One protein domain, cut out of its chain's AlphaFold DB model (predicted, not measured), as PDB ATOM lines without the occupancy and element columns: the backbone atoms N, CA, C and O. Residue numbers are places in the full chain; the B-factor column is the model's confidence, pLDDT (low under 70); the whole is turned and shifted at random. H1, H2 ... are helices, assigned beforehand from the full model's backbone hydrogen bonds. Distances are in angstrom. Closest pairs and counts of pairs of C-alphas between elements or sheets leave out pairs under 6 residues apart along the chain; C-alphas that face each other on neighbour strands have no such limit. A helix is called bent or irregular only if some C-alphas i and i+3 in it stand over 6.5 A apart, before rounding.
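AT A GLANCE: This is residues 2 to 85 of the 158 residues of the protein "Endonuclease III" of Candidatus Nomurabacteria bacterium GW2011_GWB1_44_12 (UniProt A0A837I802). The chain makes two lobes: in one, H2 crosses long H4, H3 packs on H4's first half and H1 lies beside H3; in the other, H5 packs on H6. The 84 printed residues include six named helices, H1 to H6 in order; the class is all helix. The whole is compact, radius of gyration of the C-alphas 12.9 A, spans 33 by 23 by 21 A.

HOW THE PARTS SIT: Start at H4, residues 36 to 53; its residues 43 to 51 alone touch H2, residues 15 to 20, closest C-alphas 48 and 19, 5.5 A. Its residues 36 to 44 alone touch H3, residues 23 to 33, closest C-alphas 36 and 30, 5.9 A. H3 touches H1, residues 2 to 11, closest C-alphas 29 and 8, 6.0 A. H5, residues 62 to 66, touches H6, residues 73 to 84, closest C-alphas 65 and 76, 5.6 A. Every O i to N i+4 pair is within hydrogen-bond range in H2, H4, H5 and H6, 3 of 6 in H1, and 3 of 7 in H3, beside 5 of 8 O i to N i+3 pairs.

IN THESE COORDINATES: Find C-alpha 36 at (-26.629, 36.541, 45.492); H4 runs 24.9 A to C-alpha 53 at (-51.459, 37.554, 46.856). H3 is irregular: C-alphas 29 and 32 are 7.9 A apart.

THE WHOLE: The printed part has no cut, and no printed residue is under 70 in pLDDT.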
ATOM      1  N   ASN A   2     -26.034  50.030  41.956       74.56
ATOM      2  CA  ASN A   2     -26.505  50.730  40.748       74.56
ATOM      3  C   ASN A   2     -25.957  50.167  39.421       74.56
ATOM      4  O   ASN A   2     -26.678  50.135  38.433       74.56
ATOM      5  N   GLU A   3     -24.716  49.672  39.393       76.62
ATOM      6  CA  GLU A   3     -24.146  49.050  38.184       76.62
ATOM      7  C   GLU A   3     -24.843  47.740  37.792       76.62
ATOM      8  O   GLU A   3     -25.066  47.478  36.618       76.62
ATOM      9  N   VAL A   4     -25.264  46.945  38.776       78.06
ATOM     10  CA  VAL A   4     -25.947  45.665  38.541       78.06
ATOM     11  C   VAL A   4     -27.368  45.876  38.027       78.06
ATOM     12  O   VAL A   4     -27.847  45.138  37.169       78.06
ATOM     13  N   THR A   5     -28.046  46.907  38.527       81.31
ATOM     14  CA  THR A   5     -29.427  47.208  38.143       81.31
ATOM     15  C   THR A   5     -29.557  47.686  36.698       81.31
ATOM     16  O   THR A   5     -30.609  47.471  36.108       81.31
ATOM     17  N   LYS A   6     -28.504  48.266  36.096       85.19
ATOM     18  CA  LYS A   6     -28.532  48.756  34.702       85.19
ATOM     19  C   LYS A   6     -28.862  47.652  33.700       85.19
ATOM     20  O   LYS A   6     -29.716  47.846  32.845       85.19
ATOM     21  N   GLU A   7     -28.200  46.506  33.810       86.38
ATOM     22  CA  GLU A   7     -28.426  45.378  32.898       86.38
ATOM     23  C   GLU A   7     -29.615  44.521  33.335       86.38
ATOM     24  O   GLU A   7     -30.373  44.033  32.499       86.38
ATOM     25  N   LEU A   8     -29.834  44.390  34.648       89.88
ATOM     26  CA  LEU A   8     -30.969  43.641  35.181       89.88
ATOM     27  C   LEU A   8     -32.308  44.242  34.725       89.88
ATOM     28  O   LEU A   8     -33.155  43.506  34.229       89.88
ATOM     29  N   PHE A   9     -32.488  45.561  34.859       91.06
ATOM     30  CA  PHE A   9     -33.757  46.236  34.555       91.06
ATOM     31  C   PHE A   9     -34.026  46.409  33.058       91.06
ATOM     32  O   PHE A   9     -35.155  46.686  32.679       91.06
ATOM     33  N   LYS A  10     -33.025  46.209  32.193       90.94
ATOM     34  CA  LYS A  10     -33.251  46.109  30.741       90.94
ATOM     35  C   LYS A  10     -33.869  44.770  30.348       90.94
ATOM     36  O   LYS A  10     -34.596  44.705  29.366       90.94
ATOM     37  N   LYS A  11     -33.538  43.702  31.079       91.88
ATOM     38  CA  LYS A  11     -34.009  42.345  30.782       91.88
ATOM     39  C   LYS A  11     -35.294  41.983  31.512       91.88
ATOM     40  O   LYS A  11     -36.153  41.337  30.928       91.88
ATOM     41  N   TYR A  12     -35.388  42.349  32.786       92.50
ATOM     42  CA  TYR A  12     -36.548  42.092  33.629       92.50
ATOM     43  C   TYR A  12     -37.240  43.430  33.881       92.50
ATOM     44  O   TYR A  12     -36.810  44.195  34.744       92.50
ATOM     45  N   ILE A  13     -38.253  43.737  33.072       92.88
ATOM     46  CA  ILE A  13     -38.940  45.037  33.071       92.88
ATOM     47  C   ILE A  13     -40.259  44.913  33.829       92.88
ATOM     48  O   ILE A  13     -40.601  45.747  34.667       92.88
ATOM     49  N   THR A  14     -41.006  43.855  33.531       94.56
ATOM     50  CA  THR A  14     -42.330  43.595  34.082       94.56
ATOM     51  C   THR A  14     -42.251  42.622  35.249       94.56
ATOM     52  O   THR A  14     -41.329  41.811  35.348       94.56
ATOM     53  N   LEU A  15     -43.259  42.647  36.124       93.56
ATOM     54  CA  LEU A  15     -43.386  41.663  37.203       93.56
ATOM     55  C   LEU A  15     -43.368  40.218  36.671       93.56
ATOM     56  O   LEU A  15     -42.815  39.326  37.313       93.56
ATOM     57  N   ASP A  16     -43.924  39.998  35.481       94.88
ATOM     58  CA  ASP A  16     -44.014  38.681  34.853       94.88
ATOM     59  C   ASP A  16     -42.659  38.147  34.393       94.88
ATOM     60  O   ASP A  16     -42.407  36.941  34.506       94.88
ATOM     61  N   ASP A  17     -41.743  39.034  33.998       96.06
ATOM     62  CA  ASP A  17     -40.359  38.662  33.700       96.06
ATOM     63  C   ASP A  17     -39.685  38.084  34.950       96.06
ATOM     64  O   ASP A  17     -38.996  37.067  34.882       96.06
ATOM     65  N   TYR A  18     -39.921  38.683  36.123       96.06
ATOM     66  CA  TYR A  18     -39.390  38.170  37.388       96.06
ATOM     67  C   TYR A  18     -40.074  36.870  37.817       96.06
ATOM     68  O   TYR A  18     -39.410  35.955  38.298       96.06
ATOM     69  N   VAL A  19     -41.391  36.749  37.645       95.25
ATOM     70  CA  VAL A  19     -42.125  35.528  38.015       95.25
ATOM     71  C   VAL A  19     -41.666  34.321  37.189       95.25
ATOM     72  O   VAL A  19     -41.525  33.225  37.743       95.25
ATOM     73  N   SER A  20     -41.403  34.530  35.897       95.50
ATOM     74  CA  SER A  20     -40.964  33.497  34.948       95.50
ATOM     75  C   SER A  20     -39.445  33.271  34.913       95.50
ATOM     76  O   SER A  20     -38.982  32.296  34.313       95.50
ATOM     77  N   ALA A  21     -38.656  34.117  35.585       96.06
ATOM     78  CA  ALA A  21     -37.201  34.033  35.587       96.06
ATOM     79  C   ALA A  21     -36.681  32.691  36.128       96.06
ATOM     80  O   ALA A  21     -37.064  32.216  37.205       96.06
ATOM     81  N   LYS A  22     -35.712  32.106  35.416       95.94
ATOM     82  CA  LYS A  22     -34.980  30.920  35.875       95.94
ATOM     83  C   LYS A  22     -33.926  31.333  36.911       95.94
ATOM     84  O   LYS A  22     -33.066  32.148  36.573       95.94
ATOM     85  N   PRO A  23     -33.903  30.749  38.128       95.12
ATOM     86  CA  PRO A  23     -32.961  31.142  39.180       95.12
ATOM     87  C   PRO A  23     -31.494  31.171  38.729       95.12
ATOM     88  O   PRO A  23     -30.831  32.189  38.893       95.12
ATOM     89  N   ASN A  24     -31.015  30.115  38.063       94.75
ATOM     90  CA  ASN A  24     -29.621  30.015  37.601       94.75
ATOM     91  C   ASN A  24     -29.238  31.099  36.581       94.75
ATOM     92  O   ASN A  24     -28.075  31.474  36.471       94.75
ATOM     93  N   GLU A  25     -30.200  31.578  35.794       94.19
ATOM     94  CA  GLU A  25     -29.974  32.652  34.832       94.19
ATOM     95  C   GLU A  25     -30.021  34.016  35.521       94.19
ATOM     96  O   GLU A  25     -29.153  34.854  35.287       94.19
ATOM     97  N   PHE A  26     -30.985  34.210  36.420       95.00
ATOM     98  CA  PHE A  26     -31.129  35.420  37.222       95.00
ATOM     99  C   PHE A  26     -29.895  35.684  38.101       95.00
ATOM    100  O   PHE A  26     -29.418  36.815  38.185       95.00
ATOM    101  N   GLU A  27     -29.322  34.633  38.697       94.81
ATOM    102  CA  GLU A  27     -28.102  34.714  39.509       94.81
ATOM    103  C   GLU A  27     -26.934  35.358  38.759       94.81
ATOM    104  O   GLU A  27     -26.191  36.125  39.367       94.81
ATOM    105  N   LYS A  28     -26.805  35.124  37.445       93.31
ATOM    106  CA  LYS A  28     -25.729  35.708  36.625       93.31
ATOM    107  C   LYS A  28     -25.774  37.233  36.622       93.31
ATOM    108  O   LYS A  28     -24.726  37.868  36.622       93.31
ATOM    109  N   TYR A  29     -26.972  37.816  36.671       91.94
ATOM    110  CA  TYR A  29     -27.145  39.266  36.683       91.94
ATOM    111  C   TYR A  29     -26.772  39.874  38.032       91.94
ATOM    112  O   TYR A  29     -26.211  40.962  38.067       91.94
ATOM    113  N   ILE A  30     -27.039  39.182  39.144       92.94
ATOM    114  CA  ILE A  30     -26.835  39.736  40.492       92.94
ATOM    115  C   ILE A  30     -25.651  39.136  41.260       92.94
ATOM    116  O   ILE A  30     -25.466  39.451  42.441       92.94
ATOM    117  N   TYR A  31     -24.836  38.313  40.599       92.31
ATOM    118  CA  TYR A  31     -23.708  37.579  41.180       92.31
ATOM    119  C   TYR A  31     -22.757  38.479  41.983       92.31
ATOM    120  O   TYR A  31     -22.377  38.158  43.109       92.31
ATOM    121  N   SER A  32     -22.447  39.663  41.451       91.56
ATOM    122  CA  SER A  32     -21.517  40.623  42.058       91.56
ATOM    123  C   SER A  32     -22.059  41.332  43.308       91.56
ATOM    124  O   SER A  32     -21.317  42.043  43.981       91.56
ATOM    125  N   THR A  33     -23.338  41.158  43.665       85.88
ATOM    126  CA  THR A  33     -23.959  41.896  44.781       85.88
ATOM    127  C   THR A  33     -23.707  41.288  46.163       85.88
ATOM    128  O   THR A  33     -24.184  41.850  47.155       85.88
ATOM    129  N   GLY A  34     -22.999  40.157  46.249       87.38
ATOM    130  CA  GLY A  34     -22.814  39.394  47.488       87.38
ATOM    131  C   GLY A  34     -24.123  38.773  47.998       87.38
ATOM    132  O   GLY A  34     -25.210  39.330  47.820       87.38
ATOM    133  N   PHE A  35     -24.038  37.595  48.625       90.81
ATOM    134  CA  PHE A  35     -25.208  36.801  49.053       90.81
ATOM    135  C   PHE A  35     -26.241  36.575  47.930       90.81
ATOM    136  O   PHE A  35     -27.444  36.471  48.178       90.81
ATOM    137  N   TYR A  36     -25.773  36.515  46.678       93.06
ATOM    138  CA  TYR A  36     -26.629  36.541  45.492       93.06
ATOM    139  C   TYR A  36     -27.615  35.368  45.455       93.06
ATOM    140  O   TYR A  36     -28.763  35.578  45.099       93.06
ATOM    141  N   LYS A  37     -27.232  34.171  45.918       94.06
ATOM    142  CA  LYS A  37     -28.129  33.000  45.983       94.06
ATOM    143  C   LYS A  37     -29.364  33.260  46.850       94.06
ATOM    144  O   LYS A  37     -30.497  33.022  46.437       94.06
ATOM    145  N   ALA A  38     -29.149  33.806  48.050       94.56
ATOM    146  CA  ALA A  38     -30.235  34.165  48.959       94.56
ATOM    147  C   ALA A  38     -31.095  35.298  48.376       94.56
ATOM    148  O   ALA A  38     -32.321  35.245  48.450       94.56
ATOM    149  N   LYS A  39     -30.461  36.290  47.737       93.06
ATOM    150  CA  LYS A  39     -31.165  37.381  47.053       93.06
ATOM    151  C   LYS A  39     -32.008  36.884  45.885       93.06
ATOM    152  O   LYS A  39     -33.161  37.274  45.810       93.06
ATOM    153  N   THR A  40     -31.490  36.002  45.031       95.88
ATOM    154  CA  THR A  40     -32.254  35.415  43.922       95.88
ATOM    155  C   THR A  40     -33.483  34.702  44.454       95.88
ATOM    156  O   THR A  40     -34.592  34.991  44.015       95.88
ATOM    157  N   LYS A  41     -33.312  33.825  45.455       95.94
ATOM    158  CA  LYS A  41     -34.442  33.129  46.078       95.94
ATOM    159  C   LYS A  41     -35.502  34.117  46.569       95.94
ATOM    160  O   LYS A  41     -36.676  33.942  46.258       95.94
ATOM    161  N   ASN A  42     -35.090  35.151  47.299       96.19
ATOM    162  CA  ASN A  42     -36.010  36.121  47.884       96.19
ATOM    163  C   ASN A  42     -36.688  37.007  46.833       96.19
ATOM    164  O   ASN A  42     -37.896  37.171  46.900       96.19
ATOM    165  N   ILE A  43     -35.955  37.532  45.847       95.50
ATOM    166  CA  ILE A  43     -36.504  38.410  44.801       95.50
ATOM    167  C   ILE A  43     -37.545  37.664  43.963       95.50
ATOM    168  O   ILE A  43     -38.652  38.160  43.768       95.50
ATOM    169  N   LEU A  44     -37.220  36.453  43.503       96.81
ATOM    170  CA  LEU A  44     -38.140  35.671  42.677       96.81
ATOM    171  C   LEU A  44     -39.353  35.186  43.484       96.81
ATOM    172  O   LEU A  44     -40.469  35.152  42.969       96.81
ATOM    173  N   ALA A  45     -39.165  34.843  44.763       96.94
ATOM    174  CA  ALA A  45     -40.278  34.515  45.652       96.94
ATOM    175  C   ALA A  45     -41.166  35.738  45.936       96.94
ATOM    176  O   ALA A  45     -42.388  35.615  45.891       96.94
ATOM    177  N   ALA A  46     -40.573  36.912  46.165       96.56
ATOM    178  CA  ALA A  46     -41.294  38.166  46.352       96.56
ATOM    179  C   ALA A  46     -42.151  38.506  45.130       96.56
ATOM    180  O   ALA A  46     -43.333  38.787  45.291       96.56
ATOM    181  N   ALA A  47     -41.602  38.389  43.916       96.44
ATOM    182  CA  ALA A  47     -42.352  38.626  42.682       96.44
ATOM    183  C   ALA A  47     -43.598  37.728  42.574       96.44
ATOM    184  O   ALA A  47     -44.685  38.204  42.250       96.44
ATOM    185  N   ARG A  48     -43.468  36.438  42.916       96.50
ATOM    186  CA  ARG A  48     -44.599  35.492  42.928       96.50
ATOM    187  C   ARG A  48     -45.648  35.850  43.974       96.50
ATOM    188  O   ARG A  48     -46.833  35.817  43.667       96.50
ATOM    189  N   VAL A  49     -45.225  36.206  45.188       96.38
ATOM    190  CA  VAL A  49     -46.142  36.631  46.260       96.38
ATOM    191  C   VAL A  49     -46.874  37.913  45.870       96.38
ATOM    192  O   VAL A  49     -48.088  37.981  46.016       96.38
ATOM    193  N   ILE A  50     -46.174  38.899  45.310       95.88
ATOM    194  CA  ILE A  50     -46.776  40.153  44.837       95.88
ATOM    195  C   ILE A  50     -47.806  39.880  43.740       95.88
ATOM    196  O   ILE A  50     -48.923  40.393  43.804       95.88
ATOM    197  N   LYS A  51     -47.478  39.027  42.762       95.69
ATOM    198  CA  LYS A  51     -48.415  38.663  41.694       95.69
ATOM    199  C   LYS A  51     -49.654  37.946  42.236       95.69
ATOM    200  O   LYS A  51     -50.768  38.349  41.918       95.69
ATOM    201  N   ASN A  52     -49.462  36.918  43.060       95.19
ATOM    202  CA  ASN A  52     -50.542  36.016  43.464       95.19
ATOM    203  C   ASN A  52     -51.397  36.569  44.609       95.19
ATOM    204  O   ASN A  52     -52.616  36.455  44.569       95.19
ATOM    205  N   ASN A  53     -50.770  37.163  45.625       95.06
ATOM    206  CA  ASN A  53     -51.459  37.554  46.856       95.06
ATOM    207  C   ASN A  53     -51.893  39.022  46.827       95.06
ATOM    208  O   ASN A  53     -52.846  39.387  47.505       95.06
ATOM    209  N   PHE A  54     -51.211  39.855  46.037       94.00
ATOM    210  CA  PHE A  54     -51.449  41.299  45.986       94.00
ATOM    211  C   PHE A  54     -51.827  41.797  44.583       94.00
ATOM    212  O   PHE A  54     -51.819  42.998  44.321       94.00
ATOM    213  N   SER A  55     -52.183  40.886  43.666       93.06
ATOM    214  CA  SER A  55     -52.612  41.208  42.292       93.06
ATOM    215  C   SER A  55     -51.634  42.127  41.545       93.06
ATOM    216  O   SER A  55     -52.036  43.018  40.797       93.06
ATOM    217  N   GLY A  56     -50.334  41.951  41.792       91.81
ATOM    218  CA  GLY A  56     -49.271  42.747  41.181       91.81
ATOM    219  C   GLY A  56     -49.044  44.128  41.804       91.81
ATOM    220  O   GLY A  56     -48.199  44.871  41.311       91.81
ATOM    221  N   LYS A  57     -49.761  44.485  42.875       93.12
ATOM    222  CA  LYS A  57     -49.606  45.767  43.575       93.12
ATOM    223  C   LYS A  57     -48.715  45.613  44.804       93.12
ATOM    224  O   LYS A  57     -48.718  44.577  45.462       93.12
ATOM    225  N   ILE A  58     -47.956  46.660  45.121       92.81
ATOM    226  CA  ILE A  58     -47.203  46.718  46.376       92.81
ATOM    227  C   ILE A  58     -48.194  47.020  47.516       92.81
ATOM    228  O   ILE A  58     -49.020  47.923  47.365       92.81
ATOM    229  N   PRO A  59     -48.166  46.266  48.628       93.25
ATOM    230  CA  PRO A  59     -49.014  46.544  49.783       93.25
ATOM    231  C   PRO A  59     -48.713  47.899  50.422       93.25
ATOM    232  O   PRO A  59     -47.590  48.399  50.356       93.25
ATOM    233  N   THR A  60     -49.706  48.467  51.102       92.81
ATOM    234  CA  THR A  60     -49.595  49.781  51.760       92.81
ATOM    235  C   THR A  60     -49.479  49.690  53.280       92.81
ATOM    236  O   THR A  60     -49.441  50.722  53.942       92.81
ATOM    237  N   THR A  61     -49.438  48.480  53.848       91.38
ATOM    238  CA  THR A  61     -49.331  48.265  55.297       91.38
ATOM    239  C   THR A  61     -48.039  47.542  55.663       91.38
ATOM    240  O   THR A  61     -47.567  46.660  54.940       91.38
ATOM    241  N   MET A  62     -47.458  47.871  56.819       89.50
ATOM    242  CA  MET A  62     -46.231  47.219  57.290       89.50
ATOM    243  C   MET A  62     -46.373  45.705  57.479       89.50
ATOM    244  O   MET A  62     -45.446  44.955  57.165       89.50
ATOM    245  N   GLY A  63     -47.519  45.245  57.987       91.19
ATOM    246  CA  GLY A  63     -47.769  43.820  58.218       91.19
ATOM    247  C   GLY A  63     -47.705  43.008  56.925       91.19
ATOM    248  O   GLY A  63     -47.008  41.996  56.860       91.19
ATOM    249  N   GLU A  64     -48.365  43.496  55.875       93.88
ATOM    250  CA  GLU A  64     -48.357  42.859  54.557       93.88
ATOM    251  C   GLU A  64     -46.985  42.958  53.886       93.88
ATOM    252  O   GLU A  64     -46.517  41.987  53.294       93.88
ATOM    253  N   MET A  65     -46.298  44.095  54.027       94.25
ATOM    254  CA  MET A  65     -44.954  44.275  53.480       94.25
ATOM    255  C   MET A  65     -43.946  43.288  54.076       94.25
ATOM    256  O   MET A  65     -43.159  42.704  53.336       94.25
ATOM    257  N   ILE A  66     -43.977  43.057  55.393       93.06
ATOM    258  CA  ILE A  66     -43.085  42.092  56.064       93.06
ATOM    259  C   ILE A  66     -43.416  40.638  55.682       93.06
ATOM    260  O   ILE A  66     -42.546  39.769  55.761       93.06
ATOM    261  N   ALA A  67     -44.640  40.353  55.226       93.69
ATOM    262  CA  ALA A  67     -45.000  39.029  54.720       93.69
ATOM    263  C   ALA A  67     -44.334  38.701  53.365       93.69
ATOM    264  O   ALA A  67     -44.276  37.532  52.975       93.69
ATOM    265  N   ILE A  68     -43.804  39.702  52.650       95.44
ATOM    266  CA  ILE A  68     -43.101  39.496  51.381       95.44
ATOM    267  C   ILE A  68     -41.698  38.911  51.649       95.44
ATOM    268  O   ILE A  68     -40.902  39.500  52.387       95.44
ATOM    269  N   PRO A  69     -41.325  37.781  51.016       93.62
ATOM    270  CA  PRO A  69     -40.011  37.169  51.190       93.62
ATOM    271  C   PRO A  69     -38.846  38.141  50.958       93.62
ATOM    272  O   PRO A  69     -38.731  38.775  49.914       93.62
ATOM    273  N   GLY A  70     -37.938  38.229  51.932       90.25
ATOM    274  CA  GLY A  70     -36.771  39.116  51.867       90.25
ATOM    275  C   GLY A  70     -37.048  40.586  52.193       90.25
ATOM    276  O   GLY A  70     -36.101  41.375  52.227       90.25
ATOM    277  N   VAL A  71     -38.297  40.957  52.481       92.69
ATOM    278  CA  VAL A  71     -38.661  42.292  52.960       92.69
ATOM    279  C   VAL A  71     -38.718  42.268  54.486       92.69
ATOM    280  O   VAL A  71     -39.631  41.735  55.100       92.69
ATOM    281  N   GLY A  72     -37.700  42.847  55.121       89.38
ATOM    282  CA  GLY A  72     -37.736  43.140  56.555       89.38
ATOM    283  C   GLY A  72     -38.353  44.512  56.833       89.38
ATOM    284  O   GLY A  72     -38.486  45.331  55.922       89.38
ATOM    285  N   ARG A  73     -38.627  44.811  58.111       86.75
ATOM    286  CA  ARG A  73     -39.200  46.099  58.554       86.75
ATOM    287  C   ARG A  73     -38.477  47.321  57.980       86.75
ATOM    288  O   ARG A  73     -39.117  48.258  57.525       86.75
ATOM    289  N   LYS A  74     -37.140  47.291  57.930       82.75
ATOM    290  CA  LYS A  74     -36.340  48.374  57.336       82.75
ATOM    291  C   LYS A  74     -36.687  48.603  55.863       82.75
ATOM    292  O   LYS A  74     -36.894  49.739  55.456       82.75
ATOM    293  N   THR A  75     -36.719  47.532  55.072       87.94
ATOM    294  CA  THR A  75     -37.043  47.604  53.642       87.94
ATOM    295  C   THR A  75     -38.482  48.064  53.443       87.94
ATOM    296  O   THR A  75     -38.720  48.936  52.618       87.94
ATOM    297  N   ALA A  76     -39.418  47.537  54.237       89.00
ATOM    298  CA  ALA A  76     -40.819  47.940  54.205       89.00
ATOM    299  C   ALA A  76     -40.991  49.440  54.481       89.00
ATOM    300  O   ALA A  76     -41.612  50.126  53.681       89.00
ATOM    301  N   ASN A  77     -40.359  49.965  55.535       84.44
ATOM    302  CA  ASN A  77     -40.372  51.393  55.863       84.44
ATOM    303  C   ASN A  77     -39.869  52.267  54.703       84.44
ATOM    304  O   ASN A  77     -40.482  53.279  54.388       84.44
ATOM    305  N   VAL A  78     -38.773  51.864  54.047       83.06
ATOM    306  CA  VAL A  78     -38.231  52.610  52.898       83.06
ATOM    307  C   VAL A  78     -39.210  52.603  51.725       83.06
ATOM    308  O   VAL A  78     -39.452  53.644  51.130       83.06
ATOM    309  N   VAL A  79     -39.786  51.446  51.395       87.94
ATOM    310  CA  VAL A  79     -40.700  51.325  50.251       87.94
ATOM    311  C   VAL A  79     -42.020  52.059  50.506       87.94
ATOM    312  O   VAL A  79     -42.487  52.770  49.625       87.94
ATOM    313  N   LEU A  80     -42.597  51.930  51.703       88.50
ATOM    314  CA  LEU A  80     -43.831  52.624  52.082       88.50
ATOM    315  C   LEU A  80     -43.639  54.145  52.124       88.50
ATOM    316  O   LEU A  80     -44.492  54.887  51.634       88.50
ATOM    317  N   GLY A  81     -42.499  54.602  52.650       83.50
ATOM    318  CA  GLY A  81     -42.145  56.015  52.680       83.50
ATOM    319  C   GLY A  81     -41.972  56.599  51.278       83.50
ATOM    320  O   GLY A  81     -42.570  57.624  50.976       83.50
ATOM    321  N   GLU A  82     -41.213  55.924  50.410       82.38
ATOM    322  CA  GLU A  82     -40.895  56.433  49.070       82.38
ATOM    323  C   GLU A  82     -42.080  56.345  48.098       82.38
ATOM    324  O   GLU A  82     -42.324  57.273  47.333       82.38
ATOM    325  N   LEU A  83     -42.832  55.237  48.110       83.62
ATOM    326  CA  LEU A  83     -43.922  55.027  47.149       83.62
ATOM    327  C   LEU A  83     -45.245  55.658  47.582       83.62
ATOM    328  O   LEU A  83     -46.025  56.072  46.728       83.62
ATOM    329  N   TYR A  84     -45.521  55.695  48.888       85.25
ATOM    330  CA  TYR A  84     -46.834  56.081  49.409       85.25
ATOM    331  C   TYR A  84     -46.787  57.260  50.386       85.25
ATOM    332  O   TYR A  84     -47.839  57.709  50.834       85.25
ATOM    333  N   GLY A  85     -45.599  57.761  50.752       81.25
ATOM    334  CA  GLY A  85     -45.461  58.771  51.807       81.25
ATOM    335  C   GLY A  85     -45.846  58.249  53.197       81.25
ATOM    336  O   GLY A  85     -46.070  59.036  54.115       81.25
TER     337      GLY A  85